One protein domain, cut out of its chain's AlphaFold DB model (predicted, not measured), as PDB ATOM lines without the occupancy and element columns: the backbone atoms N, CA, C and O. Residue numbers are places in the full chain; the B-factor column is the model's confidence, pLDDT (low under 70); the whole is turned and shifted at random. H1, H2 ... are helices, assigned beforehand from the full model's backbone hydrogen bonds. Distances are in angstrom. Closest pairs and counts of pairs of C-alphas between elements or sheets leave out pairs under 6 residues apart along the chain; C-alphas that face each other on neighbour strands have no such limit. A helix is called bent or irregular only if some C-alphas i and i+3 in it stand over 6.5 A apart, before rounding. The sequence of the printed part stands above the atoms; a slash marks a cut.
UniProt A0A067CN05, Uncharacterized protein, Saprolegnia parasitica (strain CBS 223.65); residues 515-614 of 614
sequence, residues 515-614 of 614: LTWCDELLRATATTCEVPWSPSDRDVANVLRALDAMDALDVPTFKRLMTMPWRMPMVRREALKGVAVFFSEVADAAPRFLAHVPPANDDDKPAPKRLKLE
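This is residues 515 to 614 of the 614 residues of an uncharacterized protein of Saprolegnia parasitica (strain CBS 223.65) (UniProt A0A067CN05). A small body of five helices has a tail, and residues 607 to 614 of that tail stick out from it and make much of the length. H2 and H4, packed together at a steep tilt, make the core; H5 folds back from H4 as a V and packs crosswise on H3, while H1 lies at one end of the body, near H2. The printed part has 100 residues, with five named helices in the order H1, H2, H3, H4, H5 and no named strand; the class is all helix. It is only just compact, close to loose, with a radius of gyration of the C-alphas of 15.2 A, and it is elongated, spanning 57 by 30 by 22 A.

H1, residues 516 to 526, touches no helix. It is close to H2, residues 537 to 549, but not clearly touching: the closest C-alphas, those of Arg 523 and Leu 547, are 7.4 A apart. H2 and H3, residues 555 to 562, run opposite ways at a shallow tilt of 17 degrees, close but not clearly touching, with the closest C-alphas, those of Leu 544 and Phe 558, 8.0 A apart. H2 touches H4, residues 569 to 585, with the closest C-alphas, those of Asp 537 and Gly 578, 3.7 A apart; they run the same way at a steep tilt of 49 degrees. H5, residues 587 to 596, touches H3, about perpendicular at 75 degrees, with the closest C-alphas, those of Lys 559 and His 596, 6.6 A apart. H4 and H5 are close but not clearly touching, and run opposite ways at a tilt of 36 degrees, only just steep. H1 is apart from H4 and from H5. In H1, H2, H3 and H4 each O i to N i+4 pair is within hydrogen-bond range; in H5 2 of 6 are, beside 4 of 7 O i to N i+3 pairs.

H1 begins at C-alpha 516 (13.995, 1.872, -41.428) and is 15.4 A long; H2 is 18.2 A and H3 10.5 A. H4, the longest with 17 residues, measures 24.9 A and begins at C-alpha 569 (40.557, -17.808, -51.939). H5, 15.5 A, ends at C-alpha 596 (35.988, -14.782, -34.128) and is irregular, with C-alphas 592 and 595 7.6 A apart.

The two C-alphas farthest apart, those of Thr 516 and Glu 614, the chain's last residue, are 57.5 A apart. Without residues 607 to 614, which stand free, the body spans 41 by 30 by 21 A. The printed part has no cut, and no link is long. Mean pLDDT of the printed part is 81.9; residues 531 to 533, 567 and 603 to 614 are under 70.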
ATOM      1  N   LEU A 515      16.698   5.460 -43.088       80.50
ATOM      2  CA  LEU A 515      15.366   4.917 -43.338       80.50
ATOM      3  C   LEU A 515      15.269   3.481 -42.819       80.50
ATOM      4  O   LEU A 515      16.103   2.637 -43.141       80.50
ATOM      5  N   THR A 516      14.204   3.179 -42.074       85.00
ATOM      6  CA  THR A 516      13.995   1.872 -41.428       85.00
ATOM      7  C   THR A 516      14.013   0.712 -42.426       85.00
ATOM      8  O   THR A 516      14.591  -0.333 -42.144       85.00
ATOM      9  N   TRP A 517      13.448   0.907 -43.622       85.62
ATOM     10  CA  TRP A 517      13.424  -0.129 -44.654       85.62
ATOM     11  C   TRP A 517      14.817  -0.411 -45.238       85.62
ATOM     12  O   TRP A 517      15.099  -1.553 -45.595       85.62
ATOM     13  N   CYS A 518      15.709   0.590 -45.321       83.56
ATOM     14  CA  CYS A 518      17.093   0.381 -45.765       83.56
ATOM     15  C   CYS A 518      17.843  -0.496 -44.760       83.56
ATOM     16  O   CYS A 518      18.538  -1.434 -45.157       83.56
ATOM     17  N   ASP A 519      17.659  -0.216 -43.468       87.75
ATOM     18  CA  ASP A 519      18.255  -0.988 -42.382       87.75
ATOM     19  C   ASP A 519      17.754  -2.442 -42.410       87.75
ATOM     20  O   ASP A 519      18.544  -3.386 -42.355       87.75
ATOM     21  N   GLU A 520      16.440  -2.642 -42.542       87.75
ATOM     22  CA  GLU A 520      15.822  -3.969 -42.648       87.75
ATOM     23  C   GLU A 520      16.304  -4.742 -43.876       87.75
ATOM     24  O   GLU A 520      16.645  -5.924 -43.768       87.75
ATOM     25  N   LEU A 521      16.391  -4.080 -45.029       85.81
ATOM     26  CA  LEU A 521      16.833  -4.708 -46.264       85.81
ATOM     27  C   LEU A 521      18.312  -5.098 -46.203       85.81
ATOM     28  O   LEU A 521      18.666  -6.207 -46.607       85.81
ATOM     29  N   LEU A 522      19.174  -4.235 -45.654       88.00
ATOM     30  CA  LEU A 522      20.582  -4.563 -45.442       88.00
ATOM     31  C   LEU A 522      20.725  -5.751 -44.481       88.00
ATOM     32  O   LEU A 522      21.468  -6.681 -44.784       88.00
ATOM     33  N   ARG A 523      19.967  -5.790 -43.375       87.62
ATOM     34  CA  ARG A 523      19.959  -6.945 -42.455       87.62
ATOM     35  C   ARG A 523      19.503  -8.233 -43.144       87.62
ATOM     36  O   ARG A 523      20.125  -9.274 -42.950       87.62
ATOM     37  N   ALA A 524      18.442  -8.171 -43.949       85.56
ATOM     38  CA  ALA A 524      17.880  -9.338 -44.628       85.56
ATOM     39  C   ALA A 524      18.814  -9.908 -45.710       85.56
ATOM     40  O   ALA A 524      18.850 -11.122 -45.929       85.56
ATOM     41  N   THR A 525      19.575  -9.040 -46.383       84.12
ATOM     42  CA  THR A 525      20.374  -9.407 -47.564       84.12
ATOM     43  C   THR A 525      21.854  -9.630 -47.262       84.12
ATOM     44  O   THR A 525      22.476 -10.474 -47.910       84.12
ATOM     45  N   ALA A 526      22.429  -8.960 -46.254       83.94
ATOM     46  CA  ALA A 526      23.862  -9.045 -45.949       83.94
ATOM     47  C   ALA A 526      24.336 -10.482 -45.678       83.94
ATOM     48  O   ALA A 526      25.452 -10.831 -46.050       83.94
ATOM     49  N   THR A 527      23.491 -11.326 -45.073       81.12
ATOM     50  CA  THR A 527      23.835 -12.717 -44.729       81.12
ATOM     51  C   THR A 527      23.289 -13.773 -45.692       81.12
ATOM     52  O   THR A 527      23.552 -14.957 -45.490       81.12
ATOM     53  N   THR A 528      22.502 -13.390 -46.696       79.19
ATOM     54  CA  THR A 528      21.818 -14.332 -47.606       79.19
ATOM     55  C   THR A 528      22.249 -14.184 -49.059       79.19
ATOM     56  O   THR A 528      22.050 -15.107 -49.845       79.19
ATOM     57  N   CYS A 529      22.860 -13.056 -49.422       75.69
ATOM     58  CA  CYS A 529      23.307 -12.828 -50.784       75.69
ATOM     59  C   CYS A 529      24.484 -13.756 -51.114       75.69
ATOM     60  O   CYS A 529      25.561 -13.645 -50.522       75.69
ATOM     61  N   GLU A 530      24.292 -14.670 -52.070       70.06
ATOM     62  CA  GLU A 530      25.427 -15.325 -52.716       70.06
ATOM     63  C   GLU A 530      26.267 -14.234 -53.378       70.06
ATOM     64  O   GLU A 530      25.716 -13.356 -54.040       70.06
ATOM     65  N   VAL A 531      27.584 -14.265 -53.171       59.16
ATOM     66  CA  VAL A 531      28.494 -13.241 -53.688       59.16
ATOM     67  C   VAL A 531      29.110 -13.757 -54.992       59.16
ATOM     68  O   VAL A 531      30.072 -14.526 -54.948       59.16
ATOM     69  N   PRO A 532      28.582 -13.391 -56.174       56.25
ATOM     70  CA  PRO A 532      29.227 -13.738 -57.434       56.25
ATOM     71  C   PRO A 532      30.490 -12.899 -57.706       56.25
ATOM     72  O   PRO A 532      31.197 -13.189 -58.666       56.25
ATOM     73  N   TRP A 533      30.753 -11.839 -56.928       65.94
ATOM     74  CA  TRP A 533      31.773 -10.812 -57.197       65.94
ATOM     75  C   TRP A 533      32.828 -10.736 -56.077       65.94
ATOM     76  O   TRP A 533      32.600 -11.197 -54.964       65.94
ATOM     77  N   SER A 534      34.000 -10.161 -56.345       78.19
ATOM     78  CA  SER A 534      35.052  -9.939 -55.342       78.19
ATOM     79  C   SER A 534      34.891  -8.560 -54.682       78.19
ATOM     80  O   SER A 534      35.375  -7.582 -55.260       78.19
ATOM     81  N   PRO A 535      34.213  -8.422 -53.522       82.00
ATOM     82  CA  PRO A 535      34.163  -7.147 -52.810       82.00
ATOM     83  C   PRO A 535      35.577  -6.678 -52.461       82.00
ATOM     84  O   PRO A 535      36.446  -7.495 -52.140       82.00
ATOM     85  N   SER A 536      35.800  -5.365 -52.507       87.12
ATOM     86  CA  SER A 536      37.028  -4.791 -51.961       87.12
ATOM     87  C   SER A 536      37.028  -4.887 -50.434       87.12
ATOM     88  O   SER A 536      35.981  -5.031 -49.793       87.12
ATOM     89  N   ASP A 537      38.205  -4.760 -49.831       87.81
ATOM     90  CA  ASP A 537      38.354  -4.570 -48.388       87.81
ATOM     91  C   ASP A 537      37.468  -3.426 -47.857       87.81
ATOM     92  O   ASP A 537      36.806  -3.570 -46.826       87.81
ATOM     93  N   ARG A 538      37.361  -2.325 -48.606       88.75
ATOM     94  CA  ARG A 538      36.493  -1.189 -48.273       88.75
ATOM     95  C   ARG A 538      35.011  -1.559 -48.246       88.75
ATOM     96  O   ARG A 538      34.292  -1.093 -47.368       88.75
ATOM     97  N   ASP A 539      34.551  -2.400 -49.166       89.06
ATOM     98  CA  ASP A 539      33.149  -2.838 -49.221       89.06
ATOM     99  C   ASP A 539      32.783  -3.715 -48.027       89.06
ATOM    100  O   ASP A 539      31.725  -3.551 -47.417       89.06
ATOM    101  N   VAL A 540      33.701  -4.592 -47.627       88.25
ATOM    102  CA  VAL A 540      33.545  -5.422 -46.430       88.25
ATOM    103  C   VAL A 540      33.521  -4.562 -45.169       88.25
ATOM    104  O   VAL A 540      32.631  -4.729 -44.333       88.25
ATOM    105  N   ALA A 541      34.431  -3.592 -45.058       90.44
ATOM    106  CA  ALA A 541      34.423  -2.641 -43.953       90.44
ATOM    107  C   ALA A 541      33.114  -1.831 -43.902       90.44
ATOM    108  O   ALA A 541      32.548  -1.648 -42.826       90.44
ATOM    109  N   ASN A 542      32.587  -1.386 -45.050       91.88
ATOM    110  CA  ASN A 542      31.323  -0.647 -45.128       91.88
ATOM    111  C   ASN A 542      30.146  -1.444 -44.552       91.88
ATOM    112  O   ASN A 542      29.377  -0.893 -43.769       91.88
ATOM    113  N   VAL A 543      30.013  -2.731 -44.883       90.88
ATOM    114  CA  VAL A 543      28.926  -3.572 -44.346       90.88
ATOM    115  C   VAL A 543      29.033  -3.741 -42.843       90.88
ATOM    116  O   VAL A 543      28.038  -3.574 -42.140       90.88
ATOM    117  N   LEU A 544      30.230  -4.044 -42.338       93.19
ATOM    118  CA  LEU A 544      30.441  -4.231 -40.903       93.19
ATOM    119  C   LEU A 544      30.142  -2.945 -40.128       93.19
ATOM    120  O   LEU A 544      29.412  -2.992 -39.142       93.19
ATOM    121  N   ARG A 545      30.610  -1.791 -40.621       92.94
ATOM    122  CA  ARG A 545      30.292  -0.481 -40.035       92.94
ATOM    123  C   ARG A 545      28.801  -0.183 -40.075       92.94
ATOM    124  O   ARG A 545      28.260   0.283 -39.080       92.94
ATOM    125  N   ALA A 546      28.134  -0.452 -41.198       91.69
ATOM    126  CA  ALA A 546      26.703  -0.213 -41.328       91.69
ATOM    127  C   ALA A 546      25.914  -1.066 -40.324       91.69
ATOM    128  O   ALA A 546      25.065  -0.542 -39.611       91.69
ATOM    129  N   LEU A 547      26.225  -2.363 -40.223       91.75
ATOM    130  CA  LEU A 547      25.576  -3.273 -39.278       91.75
ATOM    131  C   LEU A 547      25.858  -2.894 -37.820       91.75
ATOM    132  O   LEU A 547      24.939  -2.950 -37.010       91.75
ATOM    133  N   ASP A 548      27.087  -2.503 -37.480       92.69
ATOM    134  CA  ASP A 548      27.434  -2.078 -36.119       92.69
ATOM    135  C   ASP A 548      26.725  -0.770 -35.748       92.69
ATOM    136  O   ASP A 548      26.078  -0.701 -34.711       92.69
ATOM    137  N   ALA A 549      26.704   0.216 -36.652       89.69
ATOM    138  CA  ALA A 549      25.994   1.477 -36.439       89.69
ATOM    139  C   ALA A 549      24.470   1.302 -36.279       89.69
ATOM    140  O   ALA A 549      23.798   2.201 -35.767       89.69
ATOM    141  N   MET A 550      23.907   0.198 -36.774       89.75
ATOM    142  CA  MET A 550      22.493  -0.174 -36.630       89.75
ATOM    143  C   MET A 550      22.222  -1.077 -35.415       89.75
ATOM    144  O   MET A 550      21.111  -1.594 -35.305       89.75
ATOM    145  N   ASP A 551      23.229  -1.344 -34.576       91.81
ATOM    146  CA  ASP A 551      23.186  -2.341 -33.497       91.81
ATOM    147  C   ASP A 551      22.782  -3.753 -33.982       91.81
ATOM    148  O   ASP A 551      22.254  -4.576 -33.235       91.81
ATOM    149  N   ALA A 552      23.034  -4.052 -35.261       91.19
ATOM    150  CA  ALA A 552      22.671  -5.304 -35.923       91.19
ATOM    151  C   ALA A 552      23.861  -6.265 -36.098       91.19
ATOM    152  O   ALA A 552      23.673  -7.422 -36.480       91.19
ATOM    153  N   LEU A 553      25.091  -5.809 -35.832       93.69
ATOM    154  CA  LEU A 553      26.280  -6.658 -35.854       93.69
ATOM    155  C   LEU A 553      26.450  -7.369 -34.505       93.69
ATOM    156  O   LEU A 553      27.089  -6.859 -33.586       93.69
ATOM    157  N   ASP A 554      25.887  -8.568 -34.380       94.06
ATOM    158  CA  ASP A 554      26.145  -9.473 -33.258       94.06
ATOM    159  C   ASP A 554      27.186 -10.551 -33.620       94.06
ATOM    160  O   ASP A 554      27.579 -10.725 -34.777       94.06
ATOM    161  N   VAL A 555      27.680 -11.285 -32.615       93.19
ATOM    162  CA  VAL A 555      28.680 -12.348 -32.824       93.19
ATOM    163  C   VAL A 555      28.191 -13.419 -33.820       93.19
ATOM    164  O   VAL A 555      28.973 -13.800 -34.695       93.19
ATOM    165  N   PRO A 556      26.939 -13.918 -33.746       93.94
ATOM    166  CA  PRO A 556      26.396 -14.832 -34.751       93.94
ATOM    167  C   PRO A 556      26.403 -14.273 -36.178       93.94
ATOM    168  O   PRO A 556      26.770 -14.987 -37.110       93.94
ATOM    169  N   THR A 557      26.016 -13.015 -36.373       90.44
ATOM    170  CA  THR A 557      25.973 -12.360 -37.688       90.44
ATOM    171  C   THR A 557      27.374 -12.136 -38.229       90.44
ATOM    172  O   THR A 557      27.641 -12.525 -39.364       90.44
ATOM    173  N   PHE A 558      28.298 -11.651 -37.399       92.00
ATOM    174  CA  PHE A 558      29.710 -11.538 -37.759       92.00
ATOM    175  C   PHE A 558      30.292 -12.891 -38.193       92.00
ATOM    176  O   PHE A 558      30.879 -13.001 -39.268       92.00
ATOM    177  N   LYS A 559      30.065 -13.958 -37.412       90.38
ATOM    178  CA  LYS A 559      30.504 -15.315 -37.776       90.38
ATOM    179  C   LYS A 559      29.905 -15.766 -39.104       90.38
ATOM    180  O   LYS A 559      30.653 -16.253 -39.942       90.38
ATOM    181  N   ARG A 560      28.597 -15.566 -39.318       88.44
ATOM    182  CA  ARG A 560      27.924 -15.917 -40.579       88.44
ATOM    183  C   ARG A 560      28.579 -15.234 -41.776       88.44
ATOM    184  O   ARG A 560      28.922 -15.938 -42.720       88.44
ATOM    185  N   LEU A 561      28.824 -13.923 -41.695       86.94
ATOM    186  CA  LEU A 561      29.517 -13.153 -42.737       86.94
ATOM    187  C   LEU A 561      30.925 -13.707 -43.003       86.94
ATOM    188  O   LEU A 561      31.302 -13.918 -44.152       86.94
ATOM    189  N   MET A 562      31.683 -14.035 -41.952       87.50
ATOM    190  CA  MET A 562      33.032 -14.599 -42.098       87.50
ATOM    191  C   MET A 562      33.047 -16.030 -42.650       87.50
ATOM    192  O   MET A 562      34.021 -16.424 -43.289       87.50
ATOM    193  N   THR A 563      31.983 -16.802 -42.423       84.88
ATOM    194  CA  THR A 563      31.829 -18.184 -42.912       84.88
ATOM    195  C   THR A 563      31.095 -18.295 -44.243       84.88
ATOM    196  O   THR A 563      30.875 -19.415 -44.710       84.88
ATOM    197  N   MET A 564      30.693 -17.174 -44.854       83.19
ATOM    198  CA  MET A 564      30.068 -17.202 -46.174       83.19
ATOM    199  C   MET A 564      30.960 -17.963 -47.164       83.19
ATOM    200  O   MET A 564      32.188 -17.863 -47.085       83.19
ATOM    201  N   PRO A 565      30.377 -18.748 -48.087       73.75
ATOM    202  CA  PRO A 565      31.136 -19.486 -49.085       73.75
ATOM    203  C   PRO A 565      31.729 -18.513 -50.111       73.75
ATOM    204  O   PRO A 565      31.211 -18.333 -51.212       73.75
ATOM    205  N   TRP A 566      32.842 -17.880 -49.743       77.00
ATOM    206  CA  TRP A 566      33.684 -17.092 -50.630       77.00
ATOM    207  C   TRP A 566      34.293 -18.059 -51.646       77.00
ATOM    208  O   TRP A 566      35.303 -18.707 -51.378       77.00
ATOM    209  N   ARG A 567      33.635 -18.222 -52.802       65.19
ATOM    210  CA  ARG A 567      33.975 -19.251 -53.804       65.19
ATOM    211  C   ARG A 567      35.422 -19.179 -54.312       65.19
ATOM    212  O   ARG A 567      35.879 -20.131 -54.938       65.19
ATOM    213  N   MET A 568      36.150 -18.091 -54.042       74.06
ATOM    214  CA  MET A 568      37.558 -17.932 -54.405       74.06
ATOM    215  C   MET A 568      38.431 -17.528 -53.203       74.06
ATOM    216  O   MET A 568      38.075 -16.585 -52.492       74.06
ATOM    217  N   PRO A 569      39.616 -18.151 -53.015       77.38
ATOM    218  CA  PRO A 569      40.557 -17.808 -51.939       77.38
ATOM    219  C   PRO A 569      40.934 -16.320 -51.886       77.38
ATOM    220  O   PRO A 569      41.074 -15.750 -50.806       77.38
ATOM    221  N   MET A 570      41.028 -15.656 -53.046       76.50
ATOM    222  CA  MET A 570      41.314 -14.217 -53.110       76.50
ATOM    223  C   MET A 570      40.259 -13.366 -52.396       76.50
ATOM    224  O   MET A 570      40.612 -12.396 -51.736       76.50
ATOM    225  N   VAL A 571      38.982 -13.747 -52.464       80.19
ATOM    226  CA  VAL A 571      37.897 -12.969 -51.852       80.19
ATOM    227  C   VAL A 571      37.944 -13.064 -50.328       80.19
ATOM    228  O   VAL A 571      37.759 -12.063 -49.642       80.19
ATOM    229  N   ARG A 572      38.286 -14.239 -49.784       83.81
ATOM    230  CA  ARG A 572      38.493 -14.410 -48.338       83.81
ATOM    231  C   ARG A 572      39.609 -13.499 -47.819       83.81
ATOM    232  O   ARG A 572      39.472 -12.918 -46.744       83.81
ATOM    233  N   ARG A 573      40.694 -13.343 -48.585       85.62
ATOM    234  CA  ARG A 573      41.797 -12.436 -48.241       85.62
ATOM    235  C   ARG A 573      41.341 -10.975 -48.204       85.62
ATOM    236  O   ARG A 573      41.666 -10.281 -47.244       85.62
ATOM    237  N   GLU A 574      40.590 -10.516 -49.205       86.00
ATOM    238  CA  GLU A 574      40.036  -9.151 -49.213       86.00
ATOM    239  C   GLU A 574      39.034  -8.930 -48.071       86.00
ATOM    240  O   GLU A 574      39.066  -7.890 -47.419       86.00
ATOM    241  N   ALA A 575      38.233  -9.940 -47.721       85.38
ATOM    242  CA  ALA A 575      37.355  -9.868 -46.558       85.38
ATOM    243  C   ALA A 575      38.124  -9.704 -45.239       85.38
ATOM    244  O   ALA A 575      37.767  -8.862 -44.418       85.38
ATOM    245  N   LEU A 576      39.219 -10.445 -45.043       89.50
ATOM    246  CA  LEU A 576      40.071 -10.285 -43.859       89.50
ATOM    247  C   LEU A 576      40.731  -8.902 -43.795       89.50
ATOM    248  O   LEU A 576      40.815  -8.317 -42.715       89.50
ATOM    249  N   LYS A 577      41.159  -8.353 -44.937       90.94
ATOM    250  CA  LYS A 577      41.636  -6.965 -45.004       90.94
ATOM    251  C   LYS A 577      40.530  -5.982 -44.628       90.94
ATOM    252  O   LYS A 577      40.773  -5.091 -43.825       90.94
ATOM    253  N   GLY A 578      39.313  -6.182 -45.128       89.31
ATOM    254  CA  GLY A 578      38.166  -5.346 -44.779       89.31
ATOM    255  C   GLY A 578      37.799  -5.400 -43.297       89.31
ATOM    256  O   GLY A 578      37.477  -4.372 -42.711       89.31
ATOM    257  N   VAL A 579      37.931  -6.561 -42.650       91.25
ATOM    258  CA  VAL A 579      37.794  -6.690 -41.186       91.25
ATOM    259  C   VAL A 579      38.873  -5.890 -40.455       91.25
ATOM    260  O   VAL A 579      38.578  -5.222 -39.467       91.25
ATOM    261  N   ALA A 580      40.117  -5.922 -40.939       91.56
ATOM    262  CA  ALA A 580      41.187  -5.116 -40.361       91.56
ATOM    263  C   ALA A 580      40.909  -3.609 -40.513       91.56
ATOM    264  O   ALA A 580      41.078  -2.864 -39.548       91.56
ATOM    265  N   VAL A 581      40.418  -3.174 -41.682       92.50
ATOM    266  CA  VAL A 581      39.964  -1.791 -41.909       92.50
ATOM    267  C   VAL A 581      38.831  -1.439 -40.940       92.50
ATOM    268  O   VAL A 581      38.927  -0.433 -40.242       92.50
ATOM    269  N   PHE A 582      37.820  -2.302 -40.799       94.06
ATOM    270  CA  PHE A 582      36.721  -2.118 -39.846       94.06
ATOM    271  C   PHE A 582      37.217  -1.923 -38.407       94.06
ATOM    272  O   PHE A 582      36.819  -0.962 -37.759       94.06
ATOM    273  N   PHE A 583      38.123  -2.771 -37.914       94.50
ATOM    274  CA  PHE A 583      38.678  -2.614 -36.565       94.50
ATOM    275  C   PHE A 583      39.544  -1.368 -36.405       94.50
ATOM    276  O   PHE A 583      39.606  -0.818 -35.310       94.50
ATOM    277  N   SER A 584      40.210  -0.914 -37.467       92.56
ATOM    278  CA  SER A 584      40.986   0.326 -37.410       92.56
ATOM    279  C   SER A 584      40.095   1.567 -37.301       92.56
ATOM    280  O   SER A 584      40.463   2.525 -36.629       92.56
ATOM    281  N   GLU A 585      38.915   1.538 -37.925       90.69
ATOM    282  CA  GLU A 585      37.980   2.668 -37.951       90.69
ATOM    283  C   GLU A 585      36.960   2.626 -36.803       90.69
ATOM    284  O   GLU A 585      36.481   3.671 -36.368       90.69
ATOM    285  N   VAL A 586      36.647   1.435 -36.286       92.25
ATOM    286  CA  VAL A 586      35.732   1.198 -35.160       92.25
ATOM    287  C   VAL A 586      36.475   0.398 -34.088       92.25
ATOM    288  O   VAL A 586      36.213  -0.783 -33.855       92.25
ATOM    289  N   ALA A 587      37.451   1.046 -33.447       90.00
ATOM    290  CA  ALA A 587      38.359   0.407 -32.491       90.00
ATOM    291  C   ALA A 587      37.625  -0.332 -31.356       90.00
ATOM    292  O   ALA A 587      38.029  -1.428 -30.959       90.00
ATOM    293  N   ASP A 588      36.497   0.215 -30.899       91.38
ATOM    294  CA  ASP A 588      35.681  -0.355 -29.821       91.38
ATOM    295  C   ASP A 588      34.985  -1.673 -30.211       91.38
ATOM    296  O   ASP A 588      34.585  -2.453 -29.343       91.38
ATOM    297  N   ALA A 589      34.879  -1.979 -31.510       88.12
ATOM    298  CA  ALA A 589      34.340  -3.249 -31.990       88.12
ATOM    299  C   ALA A 589      35.368  -4.394 -31.924       88.12
ATOM    300  O   ALA A 589      34.982  -5.565 -31.848       88.12
ATOM    301  N   ALA A 590      36.674  -4.097 -31.913       87.88
ATOM    302  CA  ALA A 590      37.714  -5.125 -31.959       87.88
ATOM    303  C   ALA A 590      37.646  -6.118 -30.777       87.88
ATOM    304  O   ALA A 590      37.638  -7.326 -31.036       87.88
ATOM    305  N   PRO A 591      37.492  -5.693 -29.502       92.56
ATOM    306  CA  PRO A 591      37.362  -6.628 -28.381       92.56
ATOM    307  C   PRO A 591      36.162  -7.580 -28.500       92.56
ATOM    308  O   PRO A 591      36.219  -8.696 -27.986       92.56
ATOM    309  N   ARG A 592      35.088  -7.165 -29.190       92.19
ATOM    310  CA  ARG A 592      33.863  -7.964 -29.369       92.19
ATOM    311  C   ARG A 592      34.036  -9.087 -30.394       92.19
ATOM    312  O   ARG A 592      33.435 -10.147 -30.232       92.19
ATOM    313  N   PHE A 593      34.832  -8.870 -31.445       93.81
ATOM    314  CA  PHE A 593      34.837  -9.753 -32.622       93.81
ATOM    315  C   PHE A 593      36.193 -10.369 -32.976       93.81
ATOM    316  O   PHE A 593      36.220 -11.352 -33.715       93.81
ATOM    317  N   LEU A 594      37.313  -9.862 -32.448       91.75
ATOM    318  CA  LEU A 594      38.658 -10.316 -32.829       91.75
ATOM    319  C   LEU A 594      38.860 -11.828 -32.621       91.75
ATOM    320  O   LEU A 594      39.427 -12.498 -33.479       91.75
ATOM    321  N   ALA A 595      38.316 -12.387 -31.535       93.06
ATOM    322  CA  ALA A 595      38.371 -13.822 -31.233       93.06
ATOM    323  C   ALA A 595      37.572 -14.707 -32.216       93.06
ATOM    324  O   ALA A 595      37.589 -15.934 -32.114       93.06
ATOM    325  N   HIS A 596      36.823 -14.102 -33.138       92.50
ATOM    326  CA  HIS A 596      35.988 -14.782 -34.128       92.50
ATOM    327  C   HIS A 596      36.484 -14.596 -35.562       92.50
ATOM    328  O   HIS A 596      35.879 -15.147 -36.482       92.50
ATOM    329  N   VAL A 597      37.581 -13.862 -35.762       90.56
ATOM    330  CA  VAL A 597      38.244 -13.777 -37.063       90.56
ATOM    331  C   VAL A 597      38.920 -15.124 -37.340       90.56
ATOM    332  O   VAL A 597      39.725 -15.576 -36.523       90.56
ATOM    333  N   PRO A 598      38.600 -15.805 -38.454       87.44
ATOM    334  CA  PRO A 598      39.249 -17.063 -38.777       87.44
ATOM    335  C   PRO A 598      40.754 -16.829 -38.978       87.44
ATOM    336  O   PRO A 598      41.129 -15.817 -39.577       87.44
ATOM    337  N   PRO A 599      41.623 -17.746 -38.512       84.25
ATOM    338  CA  PRO A 599      43.058 -17.613 -38.722       84.25
ATOM    339  C   PRO A 599      43.342 -17.516 -40.226       84.25
ATOM    340  O   PRO A 599      42.731 -18.232 -41.029       84.25
ATOM    341  N   ALA A 600      44.239 -16.604 -40.605       79.81
ATOM    342  CA  ALA A 600      44.748 -16.548 -41.969       79.81
ATOM    343  C   ALA A 600      45.453 -17.882 -42.256       79.81
ATOM    344  O   ALA A 600      46.341 -18.274 -41.496       79.81
ATOM    345  N   ASN A 601      45.037 -18.603 -43.300       78.94
ATOM    346  CA  ASN A 601      45.732 -19.833 -43.674       78.94
ATOM    347  C   ASN A 601      47.122 -19.465 -44.214       78.94
ATOM    348  O   ASN A 601      47.303 -18.392 -44.786       78.94
ATOM    349  N   ASP A 602      48.113 -20.349 -44.079       70.31
ATOM    350  CA  ASP A 602      49.449 -20.099 -44.644       70.31
ATOM    351  C   ASP A 602      49.414 -19.897 -46.175       70.31
ATOM    352  O   ASP A 602      50.219 -19.133 -46.705       70.31
ATOM    353  N   ASP A 603      48.418 -20.470 -46.862       65.75
ATOM    354  CA  ASP A 603      48.132 -20.249 -48.291       65.75
ATOM    355  C   ASP A 603      47.619 -18.827 -48.610       65.75
ATOM    356  O   ASP A 603      47.657 -18.376 -49.758       65.75
ATOM    357  N   ASP A 604      47.169 -18.077 -47.597       61.72
ATOM    358  CA  ASP A 604      46.757 -16.680 -47.736       61.72
ATOM    359  C   ASP A 604      47.954 -15.715 -47.721       61.72
ATOM    360  O   ASP A 604      47.774 -14.533 -48.039       61.72
ATOM    361  N   LYS A 605      49.179 -16.189 -47.441       63.34
ATOM    362  CA  LYS A 605      50.397 -15.386 -47.612       63.34
ATOM    363  C   LYS A 605      50.596 -15.083 -49.103       63.34
ATOM    364  O   LYS A 605      50.417 -15.966 -49.942       63.34
ATOM    365  N   PRO A 606      50.942 -13.839 -49.484       56.41
ATOM    366  CA  PRO A 606      51.252 -13.542 -50.874       56.41
ATOM    367  C   PRO A 606      52.385 -14.470 -51.317       56.41
ATOM    368  O   PRO A 606      53.448 -14.473 -50.693       56.41
ATOM    369  N   ALA A 607      52.160 -15.262 -52.373       58.25
ATOM    370  CA  ALA A 607      53.238 -16.006 -53.010       58.25
ATOM    371  C   ALA A 607      54.387 -15.013 -53.247       58.25
ATOM    372  O   ALA A 607      54.120 -13.920 -53.767       58.25
ATOM    373  N   PRO A 608      55.624 -15.315 -52.816       52.16
ATOM    374  CA  PRO A 608      56.729 -14.380 -52.952       52.16
ATOM    375  C   PRO A 608      56.814 -13.983 -54.423       52.16
ATOM    376  O   PRO A 608      57.027 -14.842 -55.282       52.16
ATOM    377  N   LYS A 609      56.565 -12.699 -54.730       49.00
ATOM    378  CA  LYS A 609      56.678 -12.174 -56.093       49.00
ATOM    379  C   LYS A 609      58.089 -12.519 -56.566       49.00
ATOM    380  O   LYS A 609      59.051 -11.916 -56.093       49.00
ATOM    381  N   ARG A 610      58.231 -13.504 -57.460       44.28
ATOM    382  CA  ARG A 610      59.484 -13.711 -58.191       44.28
ATOM    383  C   ARG A 610      59.704 -12.428 -58.980       44.28
ATOM    384  O   ARG A 610      59.019 -12.204 -59.975       44.28
ATOM    385  N   LEU A 611      60.607 -11.577 -58.496       34.16
ATOM    386  CA  LEU A 611      61.173 -10.498 -59.292       34.16
ATOM    387  C   LEU A 611      61.720 -11.139 -60.570       34.16
ATOM    388  O   LEU A 611      62.723 -11.852 -60.527       34.16
ATOM    389  N   LYS A 612      61.036 -10.932 -61.697       47.19
ATOM    390  CA  LYS A 612      61.698 -11.012 -62.994       47.19
ATOM    391  C   LYS A 612      62.591  -9.779 -63.062       47.19
ATOM    392  O   LYS A 612      62.081  -8.666 -63.126       47.19
ATOM    393  N   LEU A 613      63.897  -9.996 -62.937       44.94
ATOM    394  CA  LEU A 613      64.881  -9.055 -63.449       44.94
ATOM    395  C   LEU A 613      64.829  -9.149 -64.978       44.94
ATOM    396  O   LEU A 613      65.235 -10.173 -65.526       44.94
ATOM    397  N   GLU A 614      64.309  -8.105 -65.619       40.94
ATOM    398  CA  GLU A 614      64.661  -7.678 -66.978       40.94
ATOM    399  C   GLU A 614      65.069  -6.207 -66.921       40.94
ATOM    400  O   GLU A 614      64.383  -5.444 -66.196       40.94
TER     401      GLU A 614